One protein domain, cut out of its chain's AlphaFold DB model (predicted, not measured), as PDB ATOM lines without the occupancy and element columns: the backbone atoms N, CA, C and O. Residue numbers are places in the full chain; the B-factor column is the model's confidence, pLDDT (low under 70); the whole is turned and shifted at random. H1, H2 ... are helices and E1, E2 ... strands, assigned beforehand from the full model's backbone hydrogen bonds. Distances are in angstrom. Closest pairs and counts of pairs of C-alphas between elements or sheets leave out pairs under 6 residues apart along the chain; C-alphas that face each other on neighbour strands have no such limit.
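AT A GLANCE: This is residues 19 to 78 of the 87 residues of an uncharacterized protein of Alphaproteobacteria bacterium (UniProt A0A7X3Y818). Two parallel strands, E1 and E2, form a small sheet with H2 over one face and H3 near the first residue of E2, while H1 sits off toward one end of the long axis. The 60 printed residues hold H1, H2, E1, H3, E2 in that order, class mixed. The whole is compact, radius of gyration of the C-alphas 11.4 A, with an elongated outline of 33 by 20 by 20 A.

HOW THE PARTS SIT: H1, residues 24 to 27, is apart from H2, residues 36 to 45. E1, residues 50 to 55, has its closest C-alpha to H2 at His 51, 7.1 A from Phe 42. E1, H3, residues 62 to 67, and E2, residues 72 to 76, form a strand-helix-strand unit, two parallel neighbour strands with a helix between, crossover right-handed. N 53 and O 73 are within hydrogen-bond range, 2.8 A. Every O i to N i+4 pair is within range in H2 and H3; H1 is too short for one.

IN THESE COORDINATES: H1 begins at C-alpha 24 (95.752, -56.837, 185.937). H2 spans 14.4 A, E1 16.1 A, and E2 13.2 A, ending at C-alpha 76 (102.215, -63.483, 199.067).

THE WHOLE: The farthest C-alphas, Asp 25 and Asp 48, are 34.5 A apart. The printed part has no cut, no link is long, and no printed residue is under 70.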
ATOM      1  N   ILE A  19      92.605 -62.931 198.191       91.12
ATOM      2  CA  ILE A  19      92.329 -61.626 197.589       91.12
ATOM      3  C   ILE A  19      92.826 -61.654 196.140       91.12
ATOM      4  O   ILE A  19      93.968 -61.303 195.841       91.12
ATOM      5  N   TYR A  20      91.967 -62.115 195.230       88.44
ATOM      6  CA  TYR A  20      92.311 -62.287 193.822       88.44
ATOM      7  C   TYR A  20      91.153 -61.947 192.886       88.44
ATOM      8  O   TYR A  20      90.000 -62.308 193.124       88.44
ATOM      9  N   ARG A  21      91.501 -61.302 191.770       87.00
ATOM     10  CA  ARG A  21      90.695 -61.224 190.552       87.00
ATOM     11  C   ARG A  21      91.628 -61.396 189.353       87.00
ATOM     12  O   ARG A  21      92.753 -60.897 189.410       87.00
ATOM     13  N   PRO A  22      91.184 -62.049 188.269       85.25
ATOM     14  CA  PRO A  22      91.960 -62.176 187.038       85.25
ATOM     15  C   PRO A  22      91.918 -60.871 186.216       85.25
ATOM     16  O   PRO A  22      91.520 -60.872 185.058       85.25
ATOM     17  N   ASP A  23      92.276 -59.748 186.839       86.69
ATOM     18  CA  ASP A  23      92.282 -58.410 186.243       86.69
ATOM     19  C   ASP A  23      93.574 -57.696 186.654       86.69
ATOM     20  O   ASP A  23      93.808 -57.430 187.835       86.69
ATOM     21  N   CYS A  24      94.434 -57.407 185.680       84.81
ATOM     22  CA  CYS A  24      95.752 -56.837 185.937       84.81
ATOM     23  C   CYS A  24      95.725 -55.407 186.475       84.81
ATOM     24  O   CYS A  24      96.644 -55.030 187.202       84.81
ATOM     25  N   ASP A  25      94.712 -54.611 186.150       88.06
ATOM     26  CA  ASP A  25      94.600 -53.251 186.672       88.06
ATOM     27  C   ASP A  25      94.071 -53.273 188.107       88.06
ATOM     28  O   ASP A  25      94.574 -52.548 188.968       88.06
ATOM     29  N   TRP A  26      93.160 -54.197 188.416       89.19
ATOM     30  CA  TRP A  26      92.736 -54.464 189.786       89.19
ATOM     31  C   TRP A  26      93.881 -55.012 190.645       89.19
ATOM     32  O   TRP A  26      94.065 -54.549 191.770       89.19
ATOM     33  N   LEU A  27      94.686 -55.948 190.126       87.88
ATOM     34  CA  LEU A  27      95.826 -56.539 190.845       87.88
ATOM     35  C   LEU A  27      96.914 -55.515 191.200       87.88
ATOM     36  O   LEU A  27      97.662 -55.732 192.151       87.88
ATOM     37  N   LYS A  28      97.008 -54.408 190.454       85.44
ATOM     38  CA  LYS A  28      97.902 -53.277 190.762       85.44
ATOM     39  C   LYS A  28      97.301 -52.293 191.765       85.44
ATOM     40  O   LYS A  28      98.014 -51.417 192.244       85.44
ATOM     41  N   SER A  29      96.002 -52.389 192.035       89.44
ATOM     42  CA  SER A  29      95.303 -51.479 192.936       89.44
ATOM     43  C   SER A  29      95.423 -51.914 194.397       89.44
ATOM     44  O   SER A  29      95.591 -53.095 194.710       89.44
ATOM     45  N   ASP A  30      95.199 -50.968 195.304       89.81
ATOM     46  CA  ASP A  30      95.114 -51.211 196.748       89.81
ATOM     47  C   ASP A  30      94.021 -52.225 197.116       89.81
ATOM     48  O   ASP A  30      94.100 -52.916 198.135       89.81
ATOM     49  N   ALA A  31      93.010 -52.377 196.255       89.62
ATOM     50  CA  ALA A  31      91.962 -53.368 196.428       89.62
ATOM     51  C   ALA A  31      92.464 -54.812 196.262       89.62
ATOM     52  O   ALA A  31      91.722 -55.721 196.622       89.62
ATOM     53  N   ALA A  32      93.687 -55.056 195.791       91.25
ATOM     54  CA  ALA A  32      94.303 -56.385 195.757       91.25
ATOM     55  C   ALA A  32      95.222 -56.677 196.961       91.25
ATOM     56  O   ALA A  32      95.779 -57.774 197.065       91.25
ATOM     57  N   ALA A  33      95.386 -55.715 197.874       93.00
ATOM     58  CA  ALA A  33      96.251 -55.842 199.040       93.00
ATOM     59  C   ALA A  33      95.490 -56.282 200.302       93.00
ATOM     60  O   ALA A  33      94.277 -56.078 200.445       93.00
ATOM     61  N   LEU A  34      96.227 -56.844 201.262       95.12
ATOM     62  CA  LEU A  34      95.764 -56.985 202.638       95.12
ATOM     63  C   LEU A  34      95.836 -55.623 203.343       95.12
ATOM     64  O   LEU A  34      96.919 -55.133 203.671       95.12
ATOM     65  N   THR A  35      94.672 -55.020 203.572       94.81
ATOM     66  CA  THR A  35      94.517 -53.768 204.322       94.81
ATOM     67  C   THR A  35      94.088 -54.048 205.760       94.81
ATOM     68  O   THR A  35      93.524 -55.105 206.048       94.81
ATOM     69  N   LEU A  36      94.296 -53.083 206.662       94.25
ATOM     70  CA  LEU A  36      93.849 -53.217 208.050       94.25
ATOM     71  C   LEU A  36      92.325 -53.386 208.149       94.25
ATOM     72  O   LEU A  36      91.840 -54.202 208.928       94.25
ATOM     73  N   THR A  37      91.563 -52.667 207.319       93.81
ATOM     74  CA  THR A  37      90.103 -52.818 207.246       93.81
ATOM     75  C   THR A  37      89.707 -54.254 206.912       93.81
ATOM     76  O   THR A  37      88.896 -54.831 207.628       93.81
ATOM     77  N   ARG A  38      90.338 -54.870 205.904       92.94
ATOM     78  CA  ARG A  38      90.066 -56.274 205.559       92.94
ATOM     79  C   ARG A  38      90.490 -57.248 206.642       92.94
ATOM     80  O   ARG A  38      89.773 -58.201 206.907       92.94
ATOM     81  N   ALA A  39      91.635 -57.015 207.279       94.75
ATOM     82  CA  ALA A  39      92.083 -57.855 208.383       94.75
ATOM     83  C   ALA A  39      91.046 -57.877 209.524       94.75
ATOM     84  O   ALA A  39      90.727 -58.945 210.044       94.75
ATOM     85  N   ARG A  40      90.449 -56.720 209.847       94.88
ATOM     86  CA  ARG A  40      89.354 -56.615 210.825       94.88
ATOM     87  C   ARG A  40      88.080 -57.325 210.360       94.88
ATOM     88  O   ARG A  40      87.442 -57.993 211.165       94.88
ATOM     89  N   GLU A  41      87.714 -57.203 209.085       93.38
ATOM     90  CA  GLU A  41      86.558 -57.905 208.507       93.38
ATOM     91  C   GLU A  41      86.725 -59.429 208.578       93.38
ATOM     92  O   GLU A  41      85.801 -60.130 208.987       93.38
ATOM     93  N   PHE A  42      87.912 -59.940 208.244       92.56
ATOM     94  CA  PHE A  42      88.212 -61.366 208.331       92.56
ATOM     95  C   PHE A  42      88.171 -61.852 209.778       92.56
ATOM     96  O   PHE A  42      87.476 -62.830 210.041       92.56
ATOM     97  N   GLN A  43      88.802 -61.137 210.717       93.31
ATOM     98  CA  GLN A  43      88.725 -61.482 212.139       93.31
ATOM     99  C   GLN A  43      87.280 -61.474 212.648       93.31
ATOM    100  O   GLN A  43      86.874 -62.376 213.367       93.31
ATOM    101  N   ALA A  44      86.464 -60.497 212.250       91.75
ATOM    102  CA  ALA A  44      85.060 -60.441 212.652       91.75
ATOM    103  C   ALA A  44      84.234 -61.628 212.119       91.75
ATOM    104  O   ALA A  44      83.231 -61.994 212.733       91.75
ATOM    105  N   ALA A  45      84.643 -62.234 211.000       89.56
ATOM    106  CA  ALA A  45      83.978 -63.404 210.439       89.56
ATOM    107  C   ALA A  45      84.216 -64.685 211.262       89.56
ATOM    108  O   ALA A  45      83.330 -65.541 211.290       89.56
ATOM    109  N   ALA A  46      85.368 -64.804 211.932       88.44
ATOM    110  CA  ALA A  46      85.687 -65.889 212.864       88.44
ATOM    111  C   ALA A  46      86.619 -65.385 213.992       88.44
ATOM    112  O   ALA A  46      87.834 -65.553 213.924       88.44
ATOM    113  N   PRO A  47      86.068 -64.741 215.041       89.06
ATOM    114  CA  PRO A  47      86.851 -63.990 216.032       89.06
ATOM    115  C   PRO A  47      87.875 -64.801 216.824       89.06
ATOM    116  O   PRO A  47      88.858 -64.233 217.296       89.06
ATOM    117  N   ASP A  48      87.657 -66.105 216.960       90.12
ATOM    118  CA  ASP A  48      88.499 -66.981 217.772       90.12
ATOM    119  C   ASP A  48      89.573 -67.715 216.952       90.12
ATOM    120  O   ASP A  48      90.494 -68.299 217.534       90.12
ATOM    121  N   ASP A  49      89.505 -67.632 215.623       90.44
ATOM    122  CA  ASP A  49      90.336 -68.409 214.711       90.44
ATOM    123  C   ASP A  49      91.483 -67.583 214.113       90.44
ATOM    124  O   ASP A  49      91.531 -66.351 214.182       90.44
ATOM    125  N   CYS A  50      92.459 -68.294 213.547       92.94
ATOM    126  CA  CYS A  50      93.547 -67.698 212.784       92.94
ATOM    127  C   CYS A  50      93.141 -67.548 211.309       92.94
ATOM    128  O   CYS A  50      92.440 -68.391 210.755       92.94
ATOM    129  N   HIS A  51      93.631 -66.507 210.642       94.25
ATOM    130  CA  HIS A  51      93.285 -66.191 209.257       94.25
ATOM    131  C   HIS A  51      94.542 -66.140 208.394       94.25
ATOM    132  O   HIS A  51      95.371 -65.255 208.567       94.25
ATOM    133  N   LEU A  52      94.667 -67.041 207.424       93.75
ATOM    134  CA  LEU A  52      95.731 -67.011 206.426       93.75
ATOM    135  C   LEU A  52      95.233 -66.300 205.166       93.75
ATOM    136  O   LEU A  52      94.300 -66.765 204.511       93.75
ATOM    137  N   VAL A  53      95.857 -65.178 204.813       93.75
ATOM    138  CA  VAL A  53      95.434 -64.338 203.689       93.75
ATOM    139  C   VAL A  53      96.473 -64.340 202.584       93.75
ATOM    140  O   VAL A  53      97.577 -63.819 202.741       93.75
ATOM    141  N   PHE A  54      96.070 -64.843 201.424       92.75
ATOM    142  CA  PHE A  54      96.816 -64.736 200.183       92.75
ATOM    143  C   PHE A  54      96.454 -63.446 199.448       92.75
ATOM    144  O   PHE A  54      95.301 -63.253 199.059       92.75
ATOM    145  N   ALA A  55      97.433 -62.566 199.239       92.69
ATOM    146  CA  ALA A  55      97.233 -61.302 198.530       92.69
ATOM    147  C   ALA A  55      98.486 -60.865 197.754       92.69
ATOM    148  O   ALA A  55      99.584 -61.384 197.964       92.69
ATOM    149  N   VAL A  56      98.318 -59.916 196.826       90.38
ATOM    150  CA  VAL A  56      99.426 -59.392 196.002       90.38
ATOM    151  C   VAL A  56     100.429 -58.619 196.859       90.38
ATOM    152  O   VAL A  56     101.638 -58.719 196.669       90.38
ATOM    153  N   ALA A  57      99.913 -57.846 197.811       91.31
ATOM    154  CA  ALA A  57     100.681 -56.994 198.703       91.31
ATOM    155  C   ALA A  57     100.016 -56.937 200.083       91.31
ATOM    156  O   ALA A  57      98.869 -57.356 200.257       91.31
ATOM    157  N   ARG A  58     100.727 -56.369 201.057       93.12
ATOM    158  CA  ARG A  58     100.188 -56.038 202.378       93.12
ATOM    159  C   ARG A  58     100.456 -54.573 202.698       93.12
ATOM    160  O   ARG A  58     101.560 -54.084 202.469       93.12
ATOM    161  N   PHE A  59      99.452 -53.914 203.255       91.75
ATOM    162  CA  PHE A  59      99.588 -52.620 203.924       91.75
ATOM    163  C   PHE A  59      99.430 -52.749 205.437       91.75
ATOM    164  O   PHE A  59      99.903 -51.887 206.165       91.75
ATOM    165  N   ALA A  60      98.795 -53.826 205.906       89.69
ATOM    166  CA  ALA A  60      98.864 -54.231 207.300       89.69
ATOM    167  C   ALA A  60     100.089 -55.131 207.499       89.69
ATOM    168  O   ALA A  60     100.117 -56.268 207.018       89.69
ATOM    169  N   ASP A  61     101.131 -54.593 208.131       90.31
ATOM    170  CA  ASP A  61     102.294 -55.385 208.509       90.31
ATOM    171  C   ASP A  61     102.053 -56.174 209.805       90.31
ATOM    172  O   ASP A  61     101.007 -56.074 210.439       90.31
ATOM    173  N   SER A  62     103.003 -57.037 210.153       88.88
ATOM    174  CA  SER A  62     102.860 -57.967 211.275       88.88
ATOM    175  C   SER A  62     102.790 -57.244 212.619       88.88
ATOM    176  O   SER A  62     102.087 -57.716 213.508       88.88
ATOM    177  N   ASP A  63     103.476 -56.106 212.746       92.12
ATOM    178  CA  ASP A  63     103.482 -55.309 213.970       92.12
ATOM    179  C   ASP A  63     102.121 -54.624 214.145       92.12
ATOM    180  O   ASP A  63     101.498 -54.769 215.194       92.12
ATOM    181  N   LEU A  64     101.587 -54.003 213.087       93.12
ATOM    182  CA  LEU A  64     100.259 -53.386 213.103       93.12
ATOM    183  C   LEU A  64      99.141 -54.404 213.374       93.12
ATOM    184  O   LEU A  64      98.189 -54.115 214.097       93.12
ATOM    185  N   LEU A  65      99.237 -55.606 212.800       93.62
ATOM    186  CA  LEU A  65      98.275 -56.680 213.060       93.62
ATOM    187  C   LEU A  65      98.340 -57.151 214.520       93.62
ATOM    188  O   LEU A  65      97.295 -57.393 215.124       93.62
ATOM    189  N   ALA A  66      99.540 -57.233 215.100       92.56
ATOM    190  CA  ALA A  66      99.727 -57.598 216.499       92.56
ATOM    191  C   ALA A  66      99.215 -56.514 217.463       92.56
ATOM    192  O   ALA A  66      98.556 -56.847 218.447       92.56
ATOM    193  N   GLU A  67      99.461 -55.231 217.173       95.19
ATOM    194  CA  GLU A  67      98.941 -54.092 217.948       95.19
ATOM    195  C   GLU A  67      97.407 -54.090 218.012       95.19
ATOM    196  O   GLU A  67      96.818 -53.809 219.055       95.19
ATOM    197  N   GLU A  68      96.758 -54.469 216.913       94.00
ATOM    198  CA  GLU A  68      95.300 -54.564 216.792       94.00
ATOM    199  C   GLU A  68      94.740 -55.914 217.277       94.00
ATOM    200  O   GLU A  68      93.533 -56.150 217.202       94.00
ATOM    201  N   ASN A  69      95.605 -56.799 217.788       93.38
ATOM    202  CA  ASN A  69      95.275 -58.146 218.250       93.38
ATOM    203  C   ASN A  69      94.544 -58.994 217.184       93.38
ATOM    204  O   ASN A  69      93.649 -59.783 217.493       93.38
ATOM    205  N   LEU A  70      94.917 -58.806 215.914       94.56
ATOM    206  CA  LEU A  70      94.364 -59.518 214.767       94.56
ATOM    207  C   LEU A  70      95.204 -60.764 214.484       94.56
ATOM    208  O   LEU A  70      96.396 -60.683 214.186       94.56
ATOM    209  N   ARG A  71      94.568 -61.936 214.517       94.19
ATOM    210  CA  ARG A  71      95.184 -63.249 214.276       94.19
ATOM    211  C   ARG A  71      95.257 -63.534 212.776       94.19
ATOM    212  O   ARG A  71      94.784 -64.561 212.298       94.19
ATOM    213  N   VAL A  72      95.821 -62.589 212.026       94.81
ATOM    214  CA  VAL A  72      95.884 -62.604 210.562       94.81
ATOM    215  C   VAL A  72      97.333 -62.764 210.110       94.81
ATOM    216  O   VAL A  72      98.210 -62.005 210.508       94.81
ATOM    217  N   GLU A  73      97.584 -63.731 209.237       94.25
ATOM    218  CA  GLU A  73      98.873 -63.981 208.605       94.25
ATOM    219  C   GLU A  73      98.803 -63.645 207.113       94.25
ATOM    220  O   GLU A  73      97.855 -64.005 206.414       94.25
ATOM    221  N   PHE A  74      99.823 -62.949 206.613       93.75
ATOM    222  CA  PHE A  74      99.952 -62.629 205.196       93.75
ATOM    223  C   PHE A  74     100.831 -63.654 204.479       93.75
ATOM    224  O   PHE A  74     101.996 -63.832 204.836       93.75
ATOM    225  N   ALA A  75     100.311 -64.217 203.392       92.00
ATOM    226  CA  ALA A  75     101.068 -64.994 202.424       92.00
ATOM    227  C   ALA A  75     101.046 -64.294 201.050       92.00
ATOM    228  O   ALA A  75      99.975 -63.959 200.537       92.00
ATOM    229  N   PRO A  76     102.202 -64.065 200.402       89.94
ATOM    230  CA  PRO A  76     102.215 -63.483 199.067       89.94
ATOM    231  C   PRO A  76     101.638 -64.467 198.046       89.94
ATOM    232  O   PRO A  76     101.902 -65.672 198.105       89.94
ATOM    233  N   LEU A  77     100.888 -63.955 197.066       84.50
ATOM    234  CA  LEU A  77     100.441 -64.783 195.947       84.50
ATOM    235  C   LEU A  77     101.647 -65.383 195.210       84.50
ATOM    236  O   LEU A  77     102.570 -64.646 194.842       84.50
ATOM    237  N   PRO A  78     101.652 -66.701 194.936       72.31
ATOM    238  CA  PRO A  78     102.696 -67.297 194.124       72.31
ATOM    239  C   PRO A  78     102.738 -66.605 192.760       72.31
ATOM    240  O   PRO A  78     101.722 -66.522 192.065       72.31
TER     241      PRO A  78